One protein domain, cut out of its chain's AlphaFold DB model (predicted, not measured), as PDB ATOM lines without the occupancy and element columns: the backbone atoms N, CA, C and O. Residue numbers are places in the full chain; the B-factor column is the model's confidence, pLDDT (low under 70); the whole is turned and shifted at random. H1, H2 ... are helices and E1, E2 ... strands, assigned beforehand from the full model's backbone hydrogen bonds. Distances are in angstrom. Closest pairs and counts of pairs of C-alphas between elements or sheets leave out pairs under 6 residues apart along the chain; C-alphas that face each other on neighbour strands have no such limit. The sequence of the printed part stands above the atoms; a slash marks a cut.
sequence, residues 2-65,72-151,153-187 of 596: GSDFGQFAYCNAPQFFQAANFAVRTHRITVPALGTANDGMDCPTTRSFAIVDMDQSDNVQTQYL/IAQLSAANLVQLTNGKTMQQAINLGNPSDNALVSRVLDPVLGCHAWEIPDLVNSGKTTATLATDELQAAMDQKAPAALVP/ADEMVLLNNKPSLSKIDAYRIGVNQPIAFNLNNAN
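This is residues 2 to 65, 72 to 151 and 153 to 187 of the 596 residues of an uncharacterized protein of Ktedonobacteraceae bacterium (UniProt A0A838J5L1). Little regular structure: mostly loops, with H4 near the middle between H1 and H3, H5 meeting H1 at a corner, and E1, H2, E2 far out at one end. Five helices and four strands, ordered H1, E1, H2, E2, H3, E3, E4, H4, H5, hold 67 of 179 printed residues; the class is mostly helix. It is compact, radius of gyration of the C-alphas 17.3 A, spanning 54 by 42 by 33 A.

H1, residues 13 to 25, touches H5, residues 165 to 174, only at their ends, closest C-alphas Ala 13 and Gly 174, 5.2 A, at a steep 57 degrees. H3, residues 100 to 112, only just touches H4, residues 132 to 142, with 3 pairs of C-alphas within 8 A, closest Asn 101 and Leu 132, 6.1 A. E3, residues 119 to 121, and E4, residues 127 to 129, form an antiparallel hairpin; N 121 and O 127 are 2.8 A apart. H3 has 7 of 9 O i to N i+4 pairs within hydrogen-bond range.

H1 starts at C-alpha 13 (-37.933, -12.414, 17.487), running 17.8 A; H5 ends at C-alpha 174 (-34.474, -16.211, 18.437). E1 is residues 72 to 74, H2 77 to 83, E2 92 to 95.

Residues 66 to 71 and 152 are cut out, with C-alpha gaps of 5.5 A and 5.6 A. Eighteen residues, among them 86 to 93, have pLDDT under 70.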
ATOM      1  N   GLY A   2     -22.581 -11.722   8.544       64.81
ATOM      2  CA  GLY A   2     -22.157 -12.493   7.360       64.81
ATOM      3  C   GLY A   2     -21.940 -14.000   7.568       64.81
ATOM      4  O   GLY A   2     -21.283 -14.621   6.746       64.81
ATOM      5  N   SER A   3     -22.457 -14.580   8.655       74.31
ATOM      6  CA  SER A   3     -22.590 -16.035   8.812       74.31
ATOM      7  C   SER A   3     -24.075 -16.361   8.856       74.31
ATOM      8  O   SER A   3     -24.812 -15.676   9.574       74.31
ATOM      9  N   ASP A   4     -24.488 -17.367   8.093       68.75
ATOM     10  CA  ASP A   4     -25.887 -17.777   8.007       68.75
ATOM     11  C   ASP A   4     -26.393 -18.271   9.368       68.75
ATOM     12  O   ASP A   4     -25.685 -18.963  10.109       68.75
ATOM     13  N   PHE A   5     -27.607 -17.847   9.716       68.75
ATOM     14  CA  PHE A   5     -28.347 -18.286  10.896       68.75
ATOM     15  C   PHE A   5     -29.358 -19.338  10.463       68.75
ATOM     16  O   PHE A   5     -30.284 -18.989   9.738       68.75
ATOM     17  N   GLY A   6     -29.225 -20.562  10.972       68.62
ATOM     18  CA  GLY A   6     -30.339 -21.507  10.990       68.62
ATOM     19  C   GLY A   6     -30.842 -22.000   9.629       68.62
ATOM     20  O   GLY A   6     -30.367 -21.614   8.565       68.62
ATOM     21  N   GLN A   7     -31.825 -22.903   9.699       74.19
ATOM     22  CA  GLN A   7     -32.595 -23.371   8.545       74.19
ATOM     23  C   GLN A   7     -33.730 -22.375   8.234       74.19
ATOM     24  O   GLN A   7     -34.373 -22.439   7.187       74.19
ATOM     25  N   PHE A   8     -33.959 -21.414   9.136       79.62
ATOM     26  CA  PHE A   8     -34.855 -20.281   8.973       79.62
ATOM     27  C   PHE A   8     -34.224 -19.011   9.559       79.62
ATOM     28  O   PHE A   8     -33.391 -19.055  10.463       79.62
ATOM     29  N   ALA A   9     -34.678 -17.859   9.068       79.12
ATOM     30  CA  ALA A   9     -34.325 -16.555   9.611       79.12
ATOM     31  C   ALA A   9     -35.504 -15.968  10.390       79.12
ATOM     32  O   ALA A   9     -36.665 -16.140  10.012       79.12
ATOM     33  N   TYR A  10     -35.204 -15.209  11.439       83.44
ATOM     34  CA  TYR A  10     -36.201 -14.440  12.171       83.44
ATOM     35  C   TYR A  10     -35.950 -12.936  12.041       83.44
ATOM     36  O   TYR A  10     -34.818 -12.467  11.922       83.44
ATOM     37  N   CYS A  11     -37.025 -12.153  12.124       82.12
ATOM     38  CA  CYS A  11     -36.965 -10.702  12.256       82.12
ATOM     39  C   CYS A  11     -37.623 -10.309  13.579       82.12
ATOM     40  O   CYS A  11     -38.761 -10.694  13.833       82.12
ATOM     41  N   ASN A  12     -36.919  -9.550  14.426       83.44
ATOM     42  CA  ASN A  12     -37.460  -9.010  15.684       83.44
ATOM     43  C   ASN A  12     -37.978 -10.074  16.689       83.44
ATOM     44  O   ASN A  12     -38.719  -9.734  17.611       83.44
ATOM     45  N   ALA A  13     -37.576 -11.347  16.545       85.62
ATOM     46  CA  ALA A  13     -37.933 -12.414  17.487       85.62
ATOM     47  C   ALA A  13     -37.526 -12.120  18.943       85.62
ATOM     48  O   ALA A  13     -38.367 -12.344  19.811       85.62
ATOM     49  N   PRO A  14     -36.338 -11.542  19.246       80.56
ATOM     50  CA  PRO A  14     -35.979 -11.196  20.622       80.56
ATOM     51  C   PRO A  14     -37.022 -10.302  21.307       80.56
ATOM     52  O   PRO A  14     -37.484 -10.588  22.409       80.56
ATOM     53  N   GLN A  15     -37.441  -9.231  20.629       75.38
ATOM     54  CA  GLN A  15     -38.433  -8.290  21.145       75.38
ATOM     55  C   GLN A  15     -39.828  -8.915  21.208       75.38
ATOM     56  O   GLN A  15     -40.579  -8.654  22.146       75.38
ATOM     57  N   PHE A  16     -40.178  -9.739  20.217       87.00
ATOM     58  CA  PHE A  16     -41.439 -10.469  20.207       87.00
ATOM     59  C   PHE A  16     -41.543 -11.411  21.412       87.00
ATOM     60  O   PHE A  16     -42.509 -11.315  22.166       87.00
ATOM     61  N   PHE A  17     -40.543 -12.265  21.642       84.31
ATOM     62  CA  PHE A  17     -40.560 -13.214  22.753       84.31
ATOM     63  C   PHE A  17     -40.468 -12.523  24.109       84.31
ATOM     64  O   PHE A  17     -41.166 -12.924  25.035       84.31
ATOM     65  N   GLN A  18     -39.724 -11.421  24.226       76.81
ATOM     66  CA  GLN A  18     -39.753 -10.594  25.434       76.81
ATOM     67  C   GLN A  18     -41.175 -10.093  25.748       76.81
ATOM     68  O   GLN A  18     -41.640 -10.212  26.883       76.81
ATOM     69  N   ALA A  19     -41.886  -9.567  24.746       73.56
ATOM     70  CA  ALA A  19     -43.261  -9.104  24.909       73.56
ATOM     71  C   ALA A  19     -44.239 -10.257  25.194       73.56
ATOM     72  O   ALA A  19     -45.113 -10.119  26.051       73.56
ATOM     73  N   ALA A  20     -44.081 -11.395  24.514       82.88
ATOM     74  CA  ALA A  20     -44.917 -12.576  24.702       82.88
ATOM     75  C   ALA A  20     -44.728 -13.187  26.097       82.88
ATOM     76  O   ALA A  20     -45.712 -13.390  26.800       82.88
ATOM     77  N   ASN A  21     -43.489 -13.381  26.556       77.88
ATOM     78  CA  ASN A  21     -43.198 -13.866  27.908       77.88
ATOM     79  C   ASN A  21     -43.719 -12.903  28.979       77.88
ATOM     80  O   ASN A  21     -44.304 -13.336  29.970       77.88
ATOM     81  N   PHE A  22     -43.580 -11.588  28.776       68.44
ATOM     82  CA  PHE A  22     -44.198 -10.605  29.666       68.44
ATOM     83  C   PHE A  22     -45.726 -10.753  29.699       68.44
ATOM     84  O   PHE A  22     -46.335 -10.708  30.769       68.44
ATOM     85  N   ALA A  23     -46.360 -10.959  28.544       73.38
ATOM     86  CA  ALA A  23     -47.796 -11.182  28.456       73.38
ATOM     87  C   ALA A  23     -48.229 -12.503  29.121       73.38
ATOM     88  O   ALA A  23     -49.256 -12.512  29.793       73.38
ATOM     89  N   VAL A  24     -47.443 -13.578  29.014       77.31
ATOM     90  CA  VAL A  24     -47.673 -14.842  29.735       77.31
ATOM     91  C   VAL A  24     -47.602 -14.620  31.248       77.31
ATOM     92  O   VAL A  24     -48.554 -14.926  31.964       77.31
ATOM     93  N   ARG A  25     -46.528 -13.989  31.742       74.25
ATOM     94  CA  ARG A  25     -46.333 -13.713  33.179       74.25
ATOM     95  C   ARG A  25     -47.376 -12.771  33.774       74.25
ATOM     96  O   ARG A  25     -47.694 -12.869  34.951       74.25
ATOM     97  N   THR A  26     -47.902 -11.847  32.972       64.06
ATOM     98  CA  THR A  26     -48.973 -10.924  33.385       64.06
ATOM     99  C   THR A  26     -50.374 -11.455  33.081       64.06
ATOM    100  O   THR A  26     -51.339 -10.694  33.147       64.06
ATOM    101  N   HIS A  27     -50.494 -12.744  32.745       79.12
ATOM    102  CA  HIS A  27     -51.751 -13.437  32.452       79.12
ATOM    103  C   HIS A  27     -52.582 -12.807  31.317       79.12
ATOM    104  O   HIS A  27     -53.799 -12.960  31.257       79.12
ATOM    105  N   ARG A  28     -51.927 -12.101  30.388       86.50
ATOM    106  CA  ARG A  28     -52.525 -11.595  29.140       86.50
ATOM    107  C   ARG A  28     -52.511 -12.640  28.026       86.50
ATOM    108  O   ARG A  28     -53.331 -12.568  27.118       86.50
ATOM    109  N   ILE A  29     -51.583 -13.592  28.097       91.88
ATOM    110  CA  ILE A  29     -51.565 -14.816  27.294       91.88
ATOM    111  C   ILE A  29     -51.672 -15.985  28.268       91.88
ATOM    112  O   ILE A  29     -50.951 -16.033  29.260       91.88
ATOM    113  N   THR A  30     -52.576 -16.922  27.988       93.31
ATOM    114  CA  THR A  30     -52.655 -18.191  28.721       93.31
ATOM    115  C   THR A  30     -52.028 -19.271  27.858       93.31
ATOM    116  O   THR A  30     -52.524 -19.539  26.766       93.31
ATOM    117  N   VAL A  31     -50.934 -19.856  28.341       93.56
ATOM    118  CA  VAL A  31     -50.294 -21.009  27.704       93.56
ATOM    119  C   VAL A  31     -51.085 -22.262  28.097       93.56
ATOM    120  O   VAL A  31     -51.290 -22.473  29.296       93.56
ATOM    121  N   PRO A  32     -51.589 -23.061  27.141       94.31
ATOM    122  CA  PRO A  32     -52.252 -24.320  27.455       94.31
ATOM    123  C   PRO A  32     -51.267 -25.293  28.098       94.31
ATOM    124  O   PRO A  32     -50.170 -25.481  27.575       94.31
ATOM    125  N   ALA A  33     -51.683 -25.927  29.194       90.12
ATOM    126  CA  ALA A  33     -50.875 -26.941  29.858       90.12
ATOM    127  C   ALA A  33     -50.604 -28.131  28.928       90.12
ATOM    128  O   ALA A  33     -51.491 -28.547  28.173       90.12
ATOM    129  N   LEU A  34     -49.410 -28.715  29.035       91.19
ATOM    130  CA  LEU A  34     -49.108 -29.983  28.373       91.19
ATOM    131  C   LEU A  34     -50.048 -31.108  28.814       91.19
ATOM    132  O   LEU A  34     -50.378 -31.262  29.992       91.19
ATOM    133  N   GLY A  35     -50.451 -31.913  27.835       93.19
ATOM    134  CA  GLY A  35     -51.229 -33.122  28.057       93.19
ATOM    135  C   GLY A  35     -50.371 -34.331  28.430       93.19
ATOM    136  O   GLY A  35     -49.140 -34.282  28.488       93.19
ATOM    137  N   THR A  36     -51.056 -35.454  28.623       96.25
ATOM    138  CA  THR A  36     -50.455 -36.787  28.718       96.25
ATOM    139  C   THR A  36     -50.728 -37.528  27.415       96.25
ATOM    140  O   THR A  36     -51.873 -37.577  26.964       96.25
ATOM    141  N   ALA A  37     -49.688 -38.094  26.817       96.56
ATOM    142  CA  ALA A  37     -49.775 -38.898  25.611       96.56
ATOM    143  C   ALA A  37     -50.453 -40.255  25.882       96.56
ATOM    144  O   ALA A  37     -50.503 -40.751  27.009       96.56
ATOM    145  N   ASN A  38     -50.945 -40.896  24.821       95.75
ATOM    146  CA  ASN A  38     -51.599 -42.210  24.854       95.75
ATOM    147  C   ASN A  38     -50.692 -43.336  25.384       95.75
ATOM    148  O   ASN A  38     -51.182 -44.396  25.773       95.75
ATOM    149  N   ASP A  39     -49.378 -43.121  25.382       93.62
ATOM    150  CA  ASP A  39     -48.359 -44.015  25.936       93.62
ATOM    151  C   ASP A  39     -48.150 -43.833  27.458       93.62
ATOM    152  O   ASP A  39     -47.365 -44.564  28.063       93.62
ATOM    153  N   GLY A  40     -48.862 -42.888  28.085       94.69
ATOM    154  CA  GLY A  40     -48.772 -42.555  29.508       94.69
ATOM    155  C   GLY A  40     -47.648 -41.580  29.874       94.69
ATOM    156  O   GLY A  40     -47.496 -41.267  31.055       94.69
ATOM    157  N   MET A  41     -46.871 -41.100  28.903       93.00
ATOM    158  CA  MET A  41     -45.799 -40.122  29.102       93.00
ATOM    159  C   MET A  41     -46.318 -38.688  28.936       93.00
ATOM    160  O   MET A  41     -47.380 -38.455  28.362       93.00
ATOM    161  N   ASP A  42     -45.549 -37.701  29.398       92.56
ATOM    162  CA  ASP A  42     -45.826 -36.297  29.074       92.56
ATOM    163  C   ASP A  42     -45.781 -36.102  27.541       92.56
ATOM    164  O   ASP A  42     -44.915 -36.667  26.849       92.56
ATOM    165  N   CYS A  43     -46.719 -35.308  27.011       96.25
ATOM    166  CA  CYS A  43     -46.700 -34.891  25.610       96.25
ATOM    167  C   CYS A  43     -45.375 -34.179  25.287       96.25
ATOM    168  O   CYS A  43     -44.911 -33.365  26.094       96.25
ATOM    169  N   PRO A  44     -44.724 -34.493  24.152       95.56
ATOM    170  CA  PRO A  44     -43.444 -33.889  23.828       95.56
ATOM    171  C   PRO A  44     -43.612 -32.404  23.508       95.56
ATOM    172  O   PRO A  44     -44.537 -32.004  22.815       95.56
ATOM    173  N   THR A  45     -42.668 -31.592  23.971       96.31
ATOM    174  CA  THR A  45     -42.479 -30.227  23.461       96.31
ATOM    175  C   THR A  45     -41.338 -30.211  22.461       96.31
ATOM    176  O   THR A  45     -40.591 -31.190  22.364       96.31
ATOM    177  N   THR A  46     -41.122 -29.076  21.790       95.31
ATOM    178  CA  THR A  46     -39.912 -28.896  20.981       95.31
ATOM    179  C   THR A  46     -38.660 -29.154  21.805       95.31
ATOM    180  O   THR A  46     -37.763 -29.805  21.309       95.31
ATOM    181  N   ARG A  47     -38.617 -28.783  23.090       95.88
ATOM    182  CA  ARG A  47     -37.457 -28.962  23.991       95.88
ATOM    183  C   ARG A  47     -37.390 -30.331  24.676       95.88
ATOM    184  O   ARG A  47     -36.660 -30.489  25.658       95.88
ATOM    185  N   SER A  48     -38.153 -31.318  24.217       95.12
ATOM    186  CA  SER A  48     -38.163 -32.654  24.814       95.12
ATOM    187  C   SER A  48     -37.141 -33.570  24.161       95.12
ATOM    188  O   SER A  48     -37.302 -33.926  22.998       95.12
ATOM    189  N   PHE A  49     -36.176 -34.098  24.924       94.25
ATOM    190  CA  PHE A  49     -35.245 -35.114  24.407       94.25
ATOM    191  C   PHE A  49     -35.939 -36.358  23.814       94.25
ATOM    192  O   PHE A  49     -35.291 -37.145  23.143       94.25
ATOM    193  N   ALA A  50     -37.247 -36.550  24.002       88.50
ATOM    194  CA  ALA A  50     -38.025 -37.552  23.278       88.50
ATOM    195  C   ALA A  50     -37.973 -37.417  21.742       88.50
ATOM    196  O   ALA A  50     -38.150 -38.421  21.056       88.50
ATOM    197  N   ILE A  51     -37.795 -36.197  21.220       86.12
ATOM    198  CA  ILE A  51     -38.038 -35.879  19.801       86.12
ATOM    199  C   ILE A  51     -36.862 -35.188  19.116       86.12
ATOM    200  O   ILE A  51     -36.750 -35.292  17.896       86.12
ATOM    201  N   VAL A  52     -36.020 -34.500  19.895       90.88
ATOM    202  CA  VAL A  52     -34.935 -33.661  19.370       90.88
ATOM    203  C   VAL A  52     -33.868 -34.472  18.658       90.88
ATOM    204  O   VAL A  52     -33.599 -35.628  19.007       90.88
ATOM    205  N   ASP A  53     -33.200 -33.819  17.719       91.69
ATOM    206  CA  ASP A  53     -31.991 -34.319  17.085       91.69
ATOM    207  C   ASP A  53     -30.821 -33.333  17.310       91.69
ATOM    208  O   ASP A  53     -30.718 -32.719  18.382       91.69
ATOM    209  N   MET A  54     -29.878 -33.261  16.368       91.44
ATOM    210  CA  MET A  54     -28.729 -32.359  16.421       91.44
ATOM    211  C   MET A  54     -29.100 -30.875  16.321       91.44
ATOM    212  O   MET A  54     -28.361 -30.067  16.886       91.44
ATOM    213  N   ASP A  55     -30.227 -30.555  15.675       90.38
ATOM    214  CA  ASP A  55     -30.638 -29.201  15.312       90.38
ATOM    215  C   ASP A  55     -31.948 -28.855  16.019       90.38
ATOM    216  O   ASP A  55     -33.053 -29.081  15.533       90.38
ATOM    217  N   GLN A  56     -31.810 -28.290  17.209       89.19
ATOM    218  CA  GLN A  56     -32.942 -28.066  18.092       89.19
ATOM    219  C   GLN A  56     -33.715 -26.786  17.747       89.19
ATOM    220  O   GLN A  56     -33.117 -25.714  17.620       89.19
ATOM    221  N   SER A  57     -35.054 -26.853  17.760       90.75
ATOM    222  CA  SER A  57     -35.938 -25.697  17.474       90.75
ATOM    223  C   SER A  57     -35.652 -25.077  16.095       90.75
ATOM    224  O   SER A  57     -35.665 -23.857  15.916       90.75
ATOM    225  N   ASP A  58     -35.351 -25.927  15.118       86.88
ATOM    226  CA  ASP A  58     -34.744 -25.581  13.835       86.88
ATOM    227  C   ASP A  58     -35.734 -25.256  12.715       86.88
ATOM    228  O   ASP A  58     -35.337 -25.111  11.556       86.88
ATOM    229  N   ASN A  59     -37.024 -25.109  13.026       87.56
ATOM    230  CA  ASN A  59     -38.039 -25.097  11.989       87.56
ATOM    231  C   ASN A  59     -39.239 -24.187  12.262       87.56
ATOM    232  O   ASN A  59     -39.640 -23.932  13.392       87.56
ATOM    233  N   VAL A  60     -39.879 -23.741  11.181       87.44
ATOM    234  CA  VAL A  60     -41.122 -22.968  11.209       87.44
ATOM    235  C   VAL A  60     -42.306 -23.795  10.718       87.44
ATOM    236  O   VAL A  60     -42.196 -24.691   9.885       87.44
ATOM    237  N   GLN A  61     -43.500 -23.430  11.184       86.44
ATOM    238  CA  GLN A  61     -44.733 -24.089  10.752       86.44
ATOM    239  C   GLN A  61     -45.151 -23.685   9.325       86.44
ATOM    240  O   GLN A  61     -45.973 -24.348   8.697       86.44
ATOM    241  N   THR A  62     -44.581 -22.630   8.755       86.19
ATOM    242  CA  THR A  62     -44.940 -22.168   7.411       86.19
ATOM    243  C   THR A  62     -44.499 -23.159   6.332       86.19
ATOM    244  O   THR A  62     -43.339 -23.553   6.280       86.19
ATOM    245  N   GLN A  63     -45.417 -23.517   5.435       86.31
ATOM    246  CA  GLN A  63     -45.127 -24.277   4.216       86.31
ATOM    247  C   GLN A  63     -45.256 -23.376   2.985       86.31
ATOM    248  O   GLN A  63     -45.948 -22.355   3.025       86.31
ATOM    249  N   TYR A  64     -44.620 -23.763   1.884       88.12
ATOM    250  CA  TYR A  64     -44.649 -23.045   0.613       88.12
ATOM    251  C   TYR A  64     -45.083 -23.966  -0.526       88.12
ATOM    252  O   TYR A  64     -44.896 -25.173  -0.491       88.12
ATOM    253  N   LEU A  65     -45.660 -23.384  -1.563       87.81
ATOM    254  CA  LEU A  65     -45.945 -24.021  -2.837       87.81
ATOM    255  C   LEU A  65     -44.885 -23.583  -3.840       87.81
ATOM    256  O   LEU A  65     -44.594 -22.390  -3.914       87.81
ATOM    257  N   ILE A  72     -43.003 -19.319  -6.432       88.81
ATOM    258  CA  ILE A  72     -43.227 -19.728  -5.046       88.81
ATOM    259  C   ILE A  72     -44.279 -18.846  -4.371       88.81
ATOM    260  O   ILE A  72     -44.333 -17.641  -4.615       88.81
ATOM    261  N   ALA A  73     -45.101 -19.426  -3.502       89.12
ATOM    262  CA  ALA A  73     -45.949 -18.674  -2.575       89.12
ATOM    263  C   ALA A  73     -46.136 -19.459  -1.279       89.12
ATOM    264  O   ALA A  73     -45.995 -20.676  -1.269       89.12
ATOM    265  N   GLN A  74     -46.486 -18.788  -0.185       89.56
ATOM    266  CA  GLN A  74     -46.872 -19.481   1.044       89.56
ATOM    267  C   GLN A  74     -48.068 -20.407   0.779       89.56
ATOM    268  O   GLN A  74     -48.989 -20.041   0.047       89.56
ATOM    269  N   LEU A  75     -48.077 -21.594   1.380       86.31
ATOM    270  CA  LEU A  75     -49.193 -22.522   1.283       86.31
ATOM    271  C   LEU A  75     -50.442 -21.906   1.925       86.31
ATOM    272  O   LEU A  75     -50.516 -21.700   3.135       86.31
ATOM    273  N   SER A  76     -51.441 -21.635   1.092       86.62
ATOM    274  CA  SER A  76     -52.782 -21.242   1.516       86.62
ATOM    275  C   SER A  76     -53.807 -21.719   0.497       86.62
ATOM    276  O   SER A  76     -53.459 -21.976  -0.659       86.62
ATOM    277  N   ALA A  77     -55.079 -21.815   0.889       83.31
ATOM    278  CA  ALA A  77     -56.143 -22.186  -0.049       83.31
ATOM    279  C   ALA A  77     -56.210 -21.223  -1.252       83.31
ATOM    280  O   ALA A  77     -56.371 -21.656  -2.393       83.31
ATOM    281  N   ALA A  78     -56.022 -19.922  -1.007       86.31
ATOM    282  CA  ALA A  78     -56.011 -18.899  -2.048       86.31
ATOM    283  C   ALA A  78     -54.794 -19.030  -2.977       86.31
ATOM    284  O   ALA A  78     -54.948 -19.024  -4.201       86.31
ATOM    285  N   ASN A  79     -53.597 -19.203  -2.409       88.06
ATOM    286  CA  ASN A  79     -52.366 -19.322  -3.190       88.06
ATOM    287  C   ASN A  79     -52.323 -20.622  -3.984       88.06
ATOM    288  O   ASN A  79     -51.822 -20.619  -5.103       88.06
ATOM    289  N   LEU A  80     -52.897 -21.707  -3.454       84.50
ATOM    290  CA  LEU A  80     -53.031 -22.957  -4.188       84.50
ATOM    291  C   LEU A  80     -53.851 -22.752  -5.464       84.50
ATOM    292  O   LEU A  80     -53.362 -23.068  -6.541       84.50
ATOM    293  N   VAL A  81     -55.045 -22.155  -5.363       83.00
ATOM    294  CA  VAL A  81     -55.901 -21.879  -6.531       83.00
ATOM    295  C   VAL A  81     -55.187 -20.999  -7.559       83.00
ATOM    296  O   VAL A  81     -55.273 -21.269  -8.756       83.00
ATOM    297  N   GLN A  82     -54.471 -19.963  -7.113       84.50
ATOM    298  CA  GLN A  82     -53.764 -19.052  -8.016       84.50
ATOM    299  C   GLN A  82     -52.557 -19.713  -8.695       84.50
ATOM    300  O   GLN A  82     -52.414 -19.614  -9.911       84.50
ATOM    301  N   LEU A  83     -51.706 -20.421  -7.945       82.81
ATOM    302  CA  LEU A  83     -50.483 -21.032  -8.480       82.81
ATOM    303  C   LEU A  83     -50.750 -22.221  -9.402       82.81
ATOM    304  O   LEU A  83     -49.951 -22.478 -10.304       82.81
ATOM    305  N   THR A  84     -51.848 -22.948  -9.189       74.19
ATOM    306  CA  THR A  84     -52.218 -24.102 -10.020       74.19
ATOM    307  C   THR A  84     -53.220 -23.752 -11.121       74.19
ATOM    308  O   THR A  84     -53.666 -24.649 -11.839       74.19
ATOM    309  N   ASN A  85     -53.602 -22.476 -11.280       74.31
ATOM    310  CA  ASN A  85     -54.704 -22.051 -12.155       74.31
ATOM    311  C   ASN A  85     -55.998 -22.863 -11.910       74.31
ATOM    312  O   ASN A  85     -56.667 -23.291 -12.852       74.31
ATOM    313  N   GLY A  86     -56.320 -23.134 -10.641       65.44
ATOM    314  CA  GLY A  86     -57.502 -23.897 -10.228       65.44
ATOM    315  C   GLY A  86     -57.390 -25.423 -10.356       65.44
ATOM    316  O   GLY A  86     -58.410 -26.105 -10.270       65.44
ATOM    317  N   LYS A  87     -56.189 -25.981 -10.566       58.50
ATOM    318  CA  LYS A  87     -55.934 -27.439 -10.638       58.50
ATOM    319  C   LYS A  87     -55.451 -28.024  -9.293       58.50
ATOM    320  O   LYS A  87     -55.151 -27.289  -8.354       58.50
ATOM    321  N   THR A  88     -55.407 -29.355  -9.170       57.72
ATOM    322  CA  THR A  88     -55.014 -30.079  -7.939       57.72
ATOM    323  C   THR A  88     -53.521 -29.918  -7.601       57.72
ATOM    324  O   THR A  88     -52.713 -29.565  -8.461       57.72
ATOM    325  N   MET A  89     -53.127 -30.236  -6.355       54.97
ATOM    326  CA  MET A  89     -51.733 -30.161  -5.864       54.97
ATOM    327  C   MET A  89     -50.706 -30.965  -6.683       54.97
ATOM    328  O   MET A  89     -49.514 -30.767  -6.513       54.97
ATOM    329  N   GLN A  90     -51.116 -31.840  -7.603       53.66
ATOM    330  CA  GLN A  90     -50.189 -32.604  -8.453       53.66
ATOM    331  C   GLN A  90     -49.298 -31.727  -9.358       53.66
ATOM    332  O   GLN A  90     -48.357 -32.243  -9.953       53.66
ATOM    333  N   GLN A  91     -49.568 -30.419  -9.465       54.50
ATOM    334  CA  GLN A  91     -48.771 -29.461 -10.245       54.50
ATOM    335  C   GLN A  91     -47.939 -28.481  -9.398       54.50
ATOM    336  O   GLN A  91     -47.216 -27.662  -9.970       54.50
ATOM    337  N   ALA A  92     -48.029 -28.548  -8.065       60.41
ATOM    338  CA  ALA A  92     -47.251 -27.715  -7.155       60.41
ATOM    339  C   ALA A  92     -46.636 -28.571  -6.041       60.41
ATOM    340  O   ALA A  92     -47.332 -29.311  -5.352       60.41
ATOM    341  N   ILE A  93     -45.322 -28.471  -5.862       69.44
ATOM    342  CA  ILE A  93     -44.602 -29.163  -4.795       69.44
ATOM    343  C   ILE A  93     -44.879 -28.411  -3.493       69.44
ATOM    344  O   ILE A  93     -44.662 -27.198  -3.422       69.44
ATOM    345  N   ASN A  94     -45.361 -29.129  -2.477       78.75
ATOM    346  CA  ASN A  94     -45.397 -28.608  -1.117       78.75
ATOM    347  C   ASN A  94     -43.974 -28.645  -0.550       78.75
ATOM    348  O   ASN A  94     -43.397 -29.716  -0.369       78.75
ATOM    349  N   LEU A  95     -43.417 -27.471  -0.304       81.62
ATOM    350  CA  LEU A  95     -42.132 -27.264   0.333       81.62
ATOM    351  C   LEU A  95     -42.385 -27.003   1.814       81.62
ATOM    352  O   LEU A  95     -42.771 -25.906   2.220       81.62
ATOM    353  N   GLY A  96     -42.178 -28.035   2.619       81.62
ATOM    354  CA  GLY A  96     -42.193 -27.944   4.067       81.62
ATOM    355  C   GLY A  96     -40.974 -28.652   4.624       81.62
ATOM    356  O   GLY A  96     -40.559 -29.680   4.095       81.62
ATOM    357  N   ASN A  97     -40.424 -28.103   5.695       80.56
ATOM    358  CA  ASN A  97     -39.450 -28.806   6.506       80.56
ATOM    359  C   ASN A  97     -40.221 -29.543   7.622       80.56
ATOM    360  O   ASN A  97     -41.038 -28.907   8.295       80.56
ATOM    361  N   PRO A  98     -40.065 -30.869   7.784       81.25
ATOM    362  CA  PRO A  98     -40.726 -31.638   8.833       81.25
ATOM    363  C   PRO A  98     -39.916 -31.732  10.140       81.25
ATOM    364  O   PRO A  98     -40.195 -32.626  10.929       81.25
ATOM    365  N   SER A  99     -38.929 -30.859  10.371       87.12
ATOM    366  CA  SER A  99     -38.122 -30.845  11.604       87.12
ATOM    367  C   SER A  99     -38.872 -30.268  12.825       87.12
ATOM    368  O   SER A  99     -40.068 -29.975  12.731       87.12
ATOM    369  N   ASP A 100     -38.202 -30.120  13.968       90.12
ATOM    370  CA  ASP A 100     -38.746 -30.227  15.335       90.12
ATOM    371  C   ASP A 100     -40.099 -29.563  15.602       90.12
ATOM    372  O   ASP A 100     -41.033 -30.240  16.030       90.12
ATOM    373  N   ASN A 101     -40.253 -28.265  15.333       93.12
ATOM    374  CA  ASN A 101     -41.530 -27.574  15.531       93.12
ATOM    375  C   ASN A 101     -42.657 -28.246  14.733       93.12
ATOM    376  O   ASN A 101     -43.681 -28.658  15.281       93.12
ATOM    377  N   ALA A 102     -42.465 -28.405  13.420       91.44
ATOM    378  CA  ALA A 102     -43.445 -29.059  12.559       91.44
ATOM    379  C   ALA A 102     -43.660 -30.526  12.938       91.44
ATOM    380  O   ALA A 102     -44.791 -31.005  12.858       91.44
ATOM    381  N   LEU A 103     -42.596 -31.221  13.346       94.00
ATOM    382  CA  LEU A 103     -42.654 -32.608  13.778       94.00
ATOM    383  C   LEU A 103     -43.563 -32.769  14.997       94.00
ATOM    384  O   LEU A 103     -44.464 -33.605  14.967       94.00
ATOM    385  N   VAL A 104     -43.356 -31.967  16.043       95.12
ATOM    386  CA  VAL A 104     -44.159 -32.025  17.271       95.12
ATOM    387  C   VAL A 104     -45.625 -31.771  16.937       95.12
ATOM    388  O   VAL A 104     -46.450 -32.673  17.069       95.12
ATOM    389  N   SER A 105     -45.936 -30.600  16.386       94.12
ATOM    390  CA  SER A 105     -47.320 -30.124  16.327       94.12
ATOM    391  C   SER A 105     -48.146 -30.777  15.212       94.12
ATOM    392  O   SER A 105     -49.364 -30.905  15.340       94.12
ATOM    393  N   ARG A 106     -47.525 -31.205  14.099       91.56
ATOM    394  CA  ARG A 106     -48.253 -31.803  12.955       91.56
ATOM    395  C   ARG A 106     -48.204 -33.317  12.892       91.56
ATOM    396  O   ARG A 106     -49.028 -33.901  12.189       91.56
ATOM    397  N   VAL A 107     -47.231 -33.940  13.551       94.44
ATOM    398  CA  VAL A 107     -47.009 -35.381  13.433       94.44
ATOM    399  C   VAL A 107     -47.140 -36.051  14.786       94.44
ATOM    400  O   VAL A 107     -48.022 -36.887  14.958       94.44
ATOM    401  N   LEU A 108     -46.285 -35.700  15.746       95.81
ATOM    402  CA  LEU A 108     -46.209 -36.427  17.008       95.81
ATOM    403  C   LEU A 108     -47.437 -36.191  17.867       95.81
ATOM    404  O   LEU A 108     -47.981 -37.162  18.385       95.81
ATOM    405  N   ASP A 109     -47.918 -34.953  17.953       96.31
ATOM    406  CA  ASP A 109     -49.090 -34.641  18.756       96.31
ATOM    407  C   ASP A 109     -50.321 -35.454  18.315       96.31
ATOM    408  O   ASP A 109     -50.857 -36.208  19.133       96.31
ATOM    409  N   PRO A 110     -50.725 -35.442  17.026       95.75
ATOM    410  CA  PRO A 110     -51.812 -36.294  16.546       95.75
ATOM    411  C   PRO A 110     -51.587 -37.794  16.770       95.75
ATOM    412  O   PRO A 110     -52.528 -38.509  17.118       95.75
ATOM    413  N   VAL A 111     -50.361 -38.290  16.570       96.88
ATOM    414  CA  VAL A 111     -50.036 -39.722  16.709       96.88
ATOM    415  C   VAL A 111     -50.103 -40.175  18.169       96.88
ATOM    416  O   VAL A 111     -50.562 -41.283  18.456       96.88
ATOM    417  N   LEU A 112     -49.674 -39.318  19.091       96.81
ATOM    418  CA  LEU A 112     -49.640 -39.587  20.523       96.81
ATOM    419  C   LEU A 112     -50.943 -39.202  21.237       96.81
ATOM    420  O   LEU A 112     -51.072 -39.484  22.422       96.81
ATOM    421  N   GLY A 113     -51.921 -38.609  20.544       96.75
ATOM    422  CA  GLY A 113     -53.163 -38.124  21.159       96.75
ATOM    423  C   GLY A 113     -52.992 -36.838  21.974       96.75
ATOM    424  O   GLY A 113     -53.843 -36.516  22.798       96.75
ATOM    425  N   CYS A 114     -51.898 -36.119  21.749       96.94
ATOM    426  CA  CYS A 114     -51.634 -34.808  22.317       96.94
ATOM    427  C   CYS A 114     -52.283 -33.702  21.474       96.94
ATOM    428  O   CYS A 114     -52.768 -33.922  20.359       96.94
ATOM    429  N   HIS A 115     -52.299 -32.490  22.023       94.31
ATOM    430  CA  HIS A 115     -52.886 -31.328  21.373       94.31
ATOM    431  C   HIS A 115     -51.888 -30.179  21.338       94.31
ATOM    432  O   HIS A 115     -51.525 -29.640  22.384       94.31
ATOM    433  N   ALA A 116     -51.513 -29.778  20.125       94.75
ATOM    434  CA  ALA A 116     -50.698 -28.599  19.906       94.75
ATOM    435  C   ALA A 116     -51.428 -27.332  20.373       94.75
ATOM    436  O   ALA A 116     -52.653 -27.204  20.243       94.75
ATOM    437  N   TRP A 117     -50.672 -26.349  20.860       96.00
ATOM    438  CA  TRP A 117     -51.217 -25.015  21.076       96.00
ATOM    439  C   TRP A 117     -51.364 -24.282  19.741       96.00
ATOM    440  O   TRP A 117     -50.392 -23.810  19.153       96.00
ATOM    441  N   GLU A 118     -52.606 -24.158  19.278       95.12
ATOM    442  CA  GLU A 118     -52.924 -23.474  18.029       95.12
ATOM    443  C   GLU A 118     -53.526 -22.076  18.238       95.12
ATOM    444  O   GLU A 118     -54.246 -21.812  19.204       95.12
ATOM    445  N   ILE A 119     -53.278 -21.187  17.275       94.44
ATOM    446  CA  ILE A 119     -53.859 -19.840  17.189       94.44
ATOM    447  C   ILE A 119     -54.415 -19.574  15.778       94.44
ATOM    448  O   ILE A 119     -53.994 -20.240  14.830       94.44
ATOM    449  N   PRO A 120     -55.361 -18.630  15.598       94.44
ATOM    450  CA  PRO A 120     -55.927 -18.325  14.281       94.44
ATOM    451  C   PRO A 120     -54.874 -17.867  13.258       94.44
ATOM    452  O   PRO A 120     -54.174 -16.880  13.478       94.44
ATOM    453  N   ASP A 121     -54.811 -18.541  12.107       89.88
ATOM    454  CA  ASP A 121     -53.946 -18.191  10.979       89.88
ATOM    455  C   ASP A 121     -54.612 -17.163  10.060       89.88
ATOM    456  O   ASP A 121     -55.589 -17.451   9.360       89.88
ATOM    457  N   LEU A 122     -54.044 -15.961   9.999       87.44
ATOM    458  CA  LEU A 122     -54.530 -14.895   9.124       87.44
ATOM    459  C   LEU A 122     -54.392 -15.234   7.632       87.44
ATOM    460  O   LEU A 122     -55.187 -14.754   6.825       87.44
ATOM    461  N   VAL A 123     -53.426 -16.077   7.256       84.00
ATOM    462  CA  VAL A 123     -53.194 -16.485   5.864       84.00
ATOM    463  C   VAL A 123     -54.259 -17.479   5.393       84.00
ATOM    464  O   VAL A 123     -54.621 -17.497   4.215       84.00
ATOM    465  N   ASN A 124     -54.820 -18.263   6.315       84.81
ATOM    466  CA  ASN A 124     -55.832 -19.280   6.038       84.81
ATOM    467  C   ASN A 124     -57.193 -18.946   6.665       84.81
ATOM    468  O   ASN A 124     -57.879 -19.814   7.201       84.81
ATOM    469  N   SER A 125     -57.616 -17.681   6.543       85.50
ATOM    470  CA  SER A 125     -58.964 -17.215   6.927       85.50
ATOM    471  C   SER A 125     -59.344 -17.519   8.384       85.50
ATOM    472  O   SER A 125     -60.499 -17.805   8.686       85.50
ATOM    473  N   GLY A 126     -58.368 -17.475   9.292       87.38
ATOM    474  CA  GLY A 126     -58.556 -17.707  10.722       87.38
ATOM    475  C   GLY A 126     -58.582 -19.178  11.139       87.38
ATOM    476  O   GLY A 126     -58.837 -19.449  12.311       87.38
ATOM    477  N   LYS A 127     -58.317 -20.130  10.230       89.62
ATOM    478  CA  LYS A 127     -58.134 -21.539  10.609       89.62
ATOM    479  C   LYS A 127     -56.994 -21.642  11.624       89.62
ATOM    480  O   LYS A 127     -55.960 -21.013  11.434       89.62
ATOM    481  N   THR A 128     -57.176 -22.398  12.699       93.19
ATOM    482  CA  THR A 128     -56.143 -22.525  13.728       93.19
ATOM    483  C   THR A 128     -54.936 -23.307  13.208       93.19
ATOM    484  O   THR A 128     -55.071 -24.200  12.369       93.19
ATOM    485  N   THR A 129     -53.749 -22.913  13.662       92.38
ATOM    486  CA  THR A 129     -52.484 -23.607  13.414       92.38
ATOM    487  C   THR A 129     -51.541 -23.392  14.589       92.38
ATOM    488  O   THR A 129     -51.563 -22.336  15.229       92.38
ATOM    489  N   ALA A 130     -50.668 -24.360  14.839       94.44
ATOM    490  CA  ALA A 130     -49.473 -24.129  15.635       94.44
ATOM    491  C   ALA A 130     -48.496 -23.209  14.881       94.44
ATOM    492  O   ALA A 130     -48.529 -23.095  13.649       94.44
ATOM    493  N   THR A 131     -47.602 -22.568  15.626       93.50
ATOM    494  CA  THR A 131     -46.523 -21.703  15.138       93.50
ATOM    495  C   THR A 131     -45.245 -21.996  15.920       93.50
ATOM    496  O   THR A 131     -45.322 -22.468  17.049       93.50
ATOM    497  N   LEU A 132     -44.078 -21.610  15.391       93.62
ATOM    498  CA  LEU A 132     -42.829 -21.676  16.166       93.62
ATOM    499  C   LEU A 132     -42.989 -20.992  17.534       93.62
ATOM    500  O   LEU A 132     -42.562 -21.516  18.554       93.62
ATOM    501  N   ALA A 133     -43.667 -19.841  17.570       94.81
ATOM    502  CA  ALA A 133     -43.885 -19.093  18.799       94.81
ATOM    503  C   ALA A 133     -44.735 -19.844  19.833       94.81
ATOM    504  O   ALA A 133     -44.390 -19.821  21.010       94.81
ATOM    505  N   THR A 134     -45.834 -20.481  19.422       96.25
ATOM    506  CA  THR A 134     -46.691 -21.246  20.343       96.25
ATOM    507  C   THR A 134     -45.960 -22.475  20.867       96.25
ATOM    508  O   THR A 134     -45.988 -22.715  22.071       96.25
ATOM    509  N   ASP A 135     -45.236 -23.183  19.997       96.44
ATOM    510  CA  ASP A 135     -44.441 -24.352  20.380       96.44
ATOM    511  C   ASP A 135     -43.358 -23.960  21.409       96.44
ATOM    512  O   ASP A 135     -43.244 -24.567  22.473       96.44
ATOM    513  N   GLU A 136     -42.609 -22.882  21.146       96.19
ATOM    514  CA  GLU A 136     -41.509 -22.435  22.011       96.19
ATOM    515  C   GLU A 136     -41.961 -21.764  23.314       96.19
ATOM    516  O   GLU A 136     -41.259 -21.831  24.325       96.19
ATOM    517  N   LEU A 137     -43.122 -21.104  23.329       96.12
ATOM    518  CA  LEU A 137     -43.709 -20.569  24.561       96.12
ATOM    519  C   LEU A 137     -44.246 -21.694  25.453       96.12
ATOM    520  O   LEU A 137     -44.050 -21.641  26.666       96.12
ATOM    521  N   GLN A 138     -44.879 -22.719  24.874       96.06
ATOM    522  CA  GLN A 138     -45.323 -23.892  25.632       96.06
ATOM    523  C   GLN A 138     -44.133 -24.683  26.178       96.06
ATOM    524  O   GLN A 138     -44.101 -25.008  27.363       96.06
ATOM    525  N   ALA A 139     -43.102 -24.901  25.356       95.62
ATOM    526  CA  ALA A 139     -41.872 -25.549  25.793       95.62
ATOM    527  C   ALA A 139     -41.168 -24.770  26.917       95.62
ATOM    528  O   ALA A 139     -40.678 -25.375  27.866       95.62
ATOM    529  N   ALA A 140     -41.133 -23.434  26.852       87.88
ATOM    530  CA  ALA A 140     -40.553 -22.610  27.914       87.88
ATOM    531  C   ALA A 140     -41.321 -22.692  29.245       87.88
ATOM    532  O   ALA A 140     -40.703 -22.555  30.298       87.88
ATOM    533  N   MET A 141     -42.639 -22.901  29.198       85.50
ATOM    534  CA  MET A 141     -43.483 -22.989  30.393       85.50
ATOM    535  C   MET A 141     -43.479 -24.379  31.028       85.50
ATOM    536  O   MET A 141     -43.354 -24.486  32.246       85.50
ATOM    537  N   ASP A 142     -43.607 -25.428  30.216       88.31
ATOM    538  CA  ASP A 142     -44.003 -26.746  30.717       88.31
ATOM    539  C   ASP A 142     -42.927 -27.834  30.542       88.31
ATOM    540  O   ASP A 142     -43.016 -28.891  31.178       88.31
ATOM    541  N   GLN A 143     -41.885 -27.618  29.722       89.12
ATOM    542  CA  GLN A 143     -40.821 -28.615  29.568       89.12
ATOM    543  C   GLN A 143     -39.993 -28.730  30.853       89.12
ATOM    544  O   GLN A 143     -39.251 -27.827  31.242       89.12
ATOM    545  N   LYS A 144     -40.049 -29.909  31.473       81.38
ATOM    546  CA  LYS A 144     -39.240 -30.242  32.649       81.38
ATOM    547  C   LYS A 144     -37.784 -30.507  32.268       81.38
ATOM    548  O   LYS A 144     -37.478 -30.922  31.148       81.38
ATOM    549  N   ALA A 145     -36.891 -30.331  33.242       71.62
ATOM    550  CA  ALA A 145     -35.492 -30.711  33.101       71.62
ATOM    551  C   ALA A 145     -35.328 -32.249  32.976       71.62
ATOM    552  O   ALA A 145     -36.011 -32.984  33.693       71.62
ATOM    553  N   PRO A 146     -34.394 -32.738  32.135       86.75
ATOM    554  CA  PRO A 146     -33.535 -31.946  31.258       86.75
ATOM    555  C   PRO A 146     -34.296 -31.453  30.016       86.75
ATOM    556  O   PRO A 146     -34.922 -32.235  29.307       86.75
ATOM    557  N   ALA A 147     -34.201 -30.151  29.744       87.00
ATOM    558  CA  ALA A 147     -34.727 -29.542  28.529       87.00
ATOM    559  C   ALA A 147     -33.630 -29.511  27.460       87.00
ATOM    560  O   ALA A 147     -32.484 -29.151  27.747       87.00
ATOM    561  N   ALA A 148     -33.978 -29.884  26.235       94.88
ATOM    562  CA  ALA A 148     -33.100 -29.779  25.086       94.88
ATOM    563  C   ALA A 148     -32.984 -28.309  24.669       94.88
ATOM    564  O   ALA A 148     -33.956 -27.675  24.258       94.88
ATOM    565  N   LEU A 149     -31.784 -27.760  24.832       92.44
ATOM    566  CA  LEU A 149     -31.413 -26.415  24.407       92.44
ATOM    567  C   LEU A 149     -30.270 -26.525  23.406       92.44
ATOM    568  O   LEU A 149     -29.402 -27.380  23.585       92.44
ATOM    569  N   VAL A 150     -30.229 -25.618  22.430       94.94
ATOM    570  CA  VAL A 150     -29.261 -25.629  21.318       94.94
ATOM    571  C   VAL A 150     -27.825 -25.833  21.832       94.94
ATOM    572  O   VAL A 150     -27.338 -24.977  22.591       94.94
ATOM    573  N   PRO A 151     -27.152 -26.959  21.515       95.81
ATOM    574  CA  PRO A 151     -25.823 -27.270  22.031       95.81
ATOM    575  C   PRO A 151     -24.717 -26.525  21.272       95.81
ATOM    576  O   PRO A 151     -24.898 -25.992  20.187       95.81
ATOM    577  N   ALA A 153     -22.094 -27.449  19.651       94.75
ATOM    578  CA  ALA A 153     -21.631 -28.094  18.425       94.75
ATOM    579  C   ALA A 153     -22.726 -28.225  17.356       94.75
ATOM    580  O   ALA A 153     -22.448 -28.802  16.312       94.75
ATOM    581  N   ASP A 154     -23.933 -27.714  17.617       94.19
ATOM    582  CA  ASP A 154     -24.999 -27.618  16.614       94.19
ATOM    583  C   ASP A 154     -24.489 -26.784  15.428       94.19
ATOM    584  O   ASP A 154     -23.921 -25.695  15.607       94.19
ATOM    585  N   GLU A 155     -24.627 -27.329  14.218       91.38
ATOM    586  CA  GLU A 155     -24.028 -26.763  13.009       91.38
ATOM    587  C   GLU A 155     -24.582 -25.371  12.678       91.38
ATOM    588  O   GLU A 155     -23.864 -24.510  12.152       91.38
ATOM    589  N   MET A 156     -25.812 -25.089  13.108       89.44
ATOM    590  CA  MET A 156     -26.517 -23.833  12.883       89.44
ATOM    591  C   MET A 156     -25.911 -22.682  13.687       89.44
ATOM    592  O   MET A 156     -26.059 -21.511  13.318       89.44
ATOM    593  N   VAL A 157     -25.182 -22.994  14.762       91.06
ATOM    594  CA  VAL A 157     -24.563 -22.022  15.675       91.06
ATOM    595  C   VAL A 157     -23.036 -22.039  15.654       91.06
ATOM    596  O   VAL A 157     -22.391 -21.294  16.404       91.06
ATOM    597  N   LEU A 158     -22.434 -22.783  14.725       91.00
ATOM    598  CA  LEU A 158     -21.001 -22.703  14.461       91.00
ATOM    599  C   LEU A 158     -20.640 -21.432  13.682       91.00
ATOM    600  O   LEU A 158     -21.361 -20.963  12.796       91.00
ATOM    601  N   LEU A 159     -19.471 -20.878  13.997       89.06
ATOM    602  CA  LEU A 159     -18.816 -19.832  13.218       89.06
ATOM    603  C   LEU A 159     -17.479 -20.375  12.715       89.06
ATOM    604  O   LEU A 159     -16.579 -20.632  13.512       89.06
ATOM    605  N   ASN A 160     -17.344 -20.551  11.398       88.62
ATOM    606  CA  ASN A 160     -16.177 -21.195  10.778       88.62
ATOM    607  C   ASN A 160     -15.878 -22.579  11.396       88.62
ATOM    608  O   ASN A 160     -14.738 -22.864  11.767       88.62
ATOM    609  N   ASN A 161     -16.922 -23.405  11.545       88.94
ATOM    610  CA  ASN A 161     -16.882 -24.747  12.144       88.94
ATOM    611  C   ASN A 161     -16.364 -24.789  13.592       88.94
ATOM    612  O   ASN A 161     -15.795 -25.787  14.030       88.94
ATOM    613  N   LYS A 162     -16.526 -23.694  14.343       90.62
ATOM    614  CA  LYS A 162     -16.160 -23.615  15.762       90.62
ATOM    615  C   LYS A 162     -17.328 -23.095  16.599       90.62
ATOM    616  O   LYS A 162     -18.043 -22.210  16.119       90.62
ATOM    617  N   PRO A 163     -17.495 -23.580  17.844       90.56
ATOM    618  CA  PRO A 163     -18.496 -23.052  18.760       90.56
ATOM    619  C   PRO A 163     -18.369 -21.537  18.928       90.56
ATOM    620  O   PRO A 163     -17.274 -21.013  19.148       90.56
ATOM    621  N   SER A 164     -19.494 -20.832  18.851       88.38
ATOM    622  CA  SER A 164     -19.561 -19.389  19.065       88.38
ATOM    623  C   SER A 164     -20.659 -19.075  20.064       88.38
ATOM    624  O   SER A 164     -21.835 -19.114  19.716       88.38
ATOM    625  N   LEU A 165     -20.277 -18.702  21.289       78.81
ATOM    626  CA  LEU A 165     -21.234 -18.339  22.340       78.81
ATOM    627  C   LEU A 165     -22.211 -17.256  21.865       78.81
ATOM    628  O   LEU A 165     -23.415 -17.412  21.976       78.81
ATOM    629  N   SER A 166     -21.695 -16.224  21.192       79.12
ATOM    630  CA  SER A 166     -22.526 -15.153  20.630       79.12
ATOM    631  C   SER A 166     -23.562 -15.631  19.604       79.12
ATOM    632  O   SER A 166     -24.641 -15.051  19.516       79.12
ATOM    633  N   LYS A 167     -23.244 -16.669  18.818       85.94
ATOM    634  CA  LYS A 167     -24.159 -17.220  17.812       85.94
ATOM    635  C   LYS A 167     -25.161 -18.178  18.457       85.94
ATOM    636  O   LYS A 167     -26.337 -18.101  18.121       85.94
ATOM    637  N   ILE A 168     -24.715 -18.981  19.426       86.50
ATOM    638  CA  ILE A 168     -25.570 -19.817  20.281       86.50
ATOM    639  C   ILE A 168     -26.621 -18.947  20.975       86.50
ATOM    640  O   ILE A 168     -27.811 -19.203  20.837       86.50
ATOM    641  N   ASP A 169     -26.203 -17.879  21.656       82.00
ATOM    642  CA  ASP A 169     -27.108 -17.007  22.408       82.00
ATOM    643  C   ASP A 169     -28.095 -16.297  21.492       82.00
ATOM    644  O   ASP A 169     -29.294 -16.278  21.760       82.00
ATOM    645  N   ALA A 170     -27.614 -15.758  20.372       81.88
ATOM    646  CA  ALA A 170     -28.479 -15.129  19.387       81.88
ATOM    647  C   ALA A 170     -29.493 -16.122  18.797       81.88
ATOM    648  O   ALA A 170     -30.644 -15.750  18.572       81.88
ATOM    649  N   TYR A 171     -29.104 -17.377  18.559       89.62
ATOM    650  CA  TYR A 171     -30.033 -18.398  18.088       89.62
ATOM    651  C   TYR A 171     -31.065 -18.715  19.168       89.62
ATOM    652  O   TYR A 171     -32.259 -18.584  18.917       89.62
ATOM    653  N   ARG A 172     -30.614 -19.033  20.389       89.44
ATOM    654  CA  ARG A 172     -31.472 -19.368  21.533       89.44
ATOM    655  C   ARG A 172     -32.500 -18.273  21.821       89.44
ATOM    656  O   ARG A 172     -33.684 -18.576  21.913       89.44
ATOM    657  N   ILE A 173     -32.097 -17.001  21.842       84.06
ATOM    658  CA  ILE A 173     -33.027 -15.863  21.983       84.06
ATOM    659  C   ILE A 173     -34.066 -15.857  20.852       84.06
ATOM    660  O   ILE A 173     -35.247 -15.597  21.085       84.06
ATOM    661  N   GLY A 174     -33.627 -16.140  19.625       87.75
ATOM    662  CA  GLY A 174     -34.474 -16.211  18.437       87.75
ATOM    663  C   GLY A 174     -35.571 -17.270  18.494       87.75
ATOM    664  O   GLY A 174     -36.578 -17.119  17.807       87.75
ATOM    665  N   VAL A 175     -35.395 -18.291  19.334       92.56
ATOM    666  CA  VAL A 175     -36.340 -19.394  19.563       92.56
ATOM    667  C   VAL A 175     -36.830 -19.451  21.012       92.56
ATOM    668  O   VAL A 175     -37.214 -20.502  21.507       92.56
ATOM    669  N   ASN A 176     -36.816 -18.322  21.729       92.06
ATOM    670  CA  ASN A 176     -37.296 -18.216  23.115       92.06
ATOM    671  C   ASN A 176     -36.580 -19.117  24.142       92.06
ATOM    672  O   ASN A 176     -37.119 -19.402  25.216       92.06
ATOM    673  N   GLN A 177     -35.403 -19.639  23.823       88.62
ATOM    674  CA  GLN A 177     -34.598 -20.419  24.753       88.62
ATOM    675  C   GLN A 177     -33.772 -19.487  25.655       88.62
ATOM    676  O   GLN A 177     -33.357 -18.408  25.217       88.62
ATOM    677  N   PRO A 178     -33.489 -19.890  26.906       76.38
ATOM    678  CA  PRO A 178     -32.541 -19.168  27.748       76.38
ATOM    679  C   PRO A 178     -31.147 -19.210  27.111       76.38
ATOM    680  O   PRO A 178     -30.725 -20.254  26.607       76.38
ATOM    681  N   ILE A 179     -30.412 -18.097  27.146       74.25
ATOM    682  CA  ILE A 179     -29.051 -18.049  26.596       74.25
ATOM    683  C   ILE A 179     -28.106 -19.034  27.300       74.25
ATOM    684  O   ILE A 179     -28.396 -19.552  28.381       74.25
ATOM    685  N   ALA A 180     -26.950 -19.293  26.699       59.88
ATOM    686  CA  ALA A 180     -25.867 -19.995  27.364       59.88
ATOM    687  C   ALA A 180     -24.934 -18.965  28.025       59.88
ATOM    688  O   ALA A 180     -24.343 -18.139  27.348       59.88
ATOM    689  N   PHE A 181     -24.738 -19.015  29.348       48.78
ATOM    690  CA  PHE A 181     -23.793 -18.087  30.000       48.78
ATOM    691  C   PHE A 181     -22.339 -18.352  29.578       48.78
ATOM    692  O   PHE A 181     -21.502 -17.454  29.561       48.78
ATOM    693  N   ASN A 182     -22.029 -19.602  29.237       56.19
ATOM    694  CA  ASN A 182     -20.765 -20.037  28.657       56.19
ATOM    695  C   ASN A 182     -20.961 -21.366  27.904       56.19
ATOM    696  O   ASN A 182     -22.029 -21.983  27.950       56.19
ATOM    697  N   LEU A 183     -19.909 -21.851  27.237       72.31
ATOM    698  CA  LEU A 183     -19.968 -23.106  26.478       72.31
ATOM    699  C   LEU A 183     -20.231 -24.348  27.354       72.31
ATOM    700  O   LEU A 183     -20.748 -25.334  26.838       72.31
ATOM    701  N   ASN A 184     -19.969 -24.307  28.668       66.25
ATOM    702  CA  ASN A 184     -20.343 -25.411  29.562       66.25
ATOM    703  C   ASN A 184     -21.867 -25.489  29.765       66.25
ATOM    704  O   ASN A 184     -22.395 -26.580  29.963       66.25
ATOM    705  N   ASN A 185     -22.599 -24.372  29.668       75.25
ATOM    706  CA  ASN A 185     -24.068 -24.392  29.686       75.25
ATOM    707  C   ASN A 185     -24.677 -24.891  28.368       75.25
ATOM    708  O   ASN A 185     -25.802 -25.385  28.363       75.25
ATOM    709  N   ALA A 186     -23.944 -24.783  27.260       79.19
ATOM    710  CA  ALA A 186     -24.302 -25.357  25.964       79.19
ATOM    711  C   ALA A 186     -23.538 -26.665  25.681       79.19
ATOM    712  O   ALA A 186     -23.292 -27.005  24.529       79.19
ATOM    713  N   ASN A 187     -23.120 -27.397  26.716       85.38
ATOM    714  CA  ASN A 187     -22.218 -28.535  26.559       85.38
ATOM    715  C   ASN A 187     -22.840 -29.668  25.717       85.38
ATOM    716  O   ASN A 187     -23.821 -30.298  26.114       85.38
TER     717      ASN A 187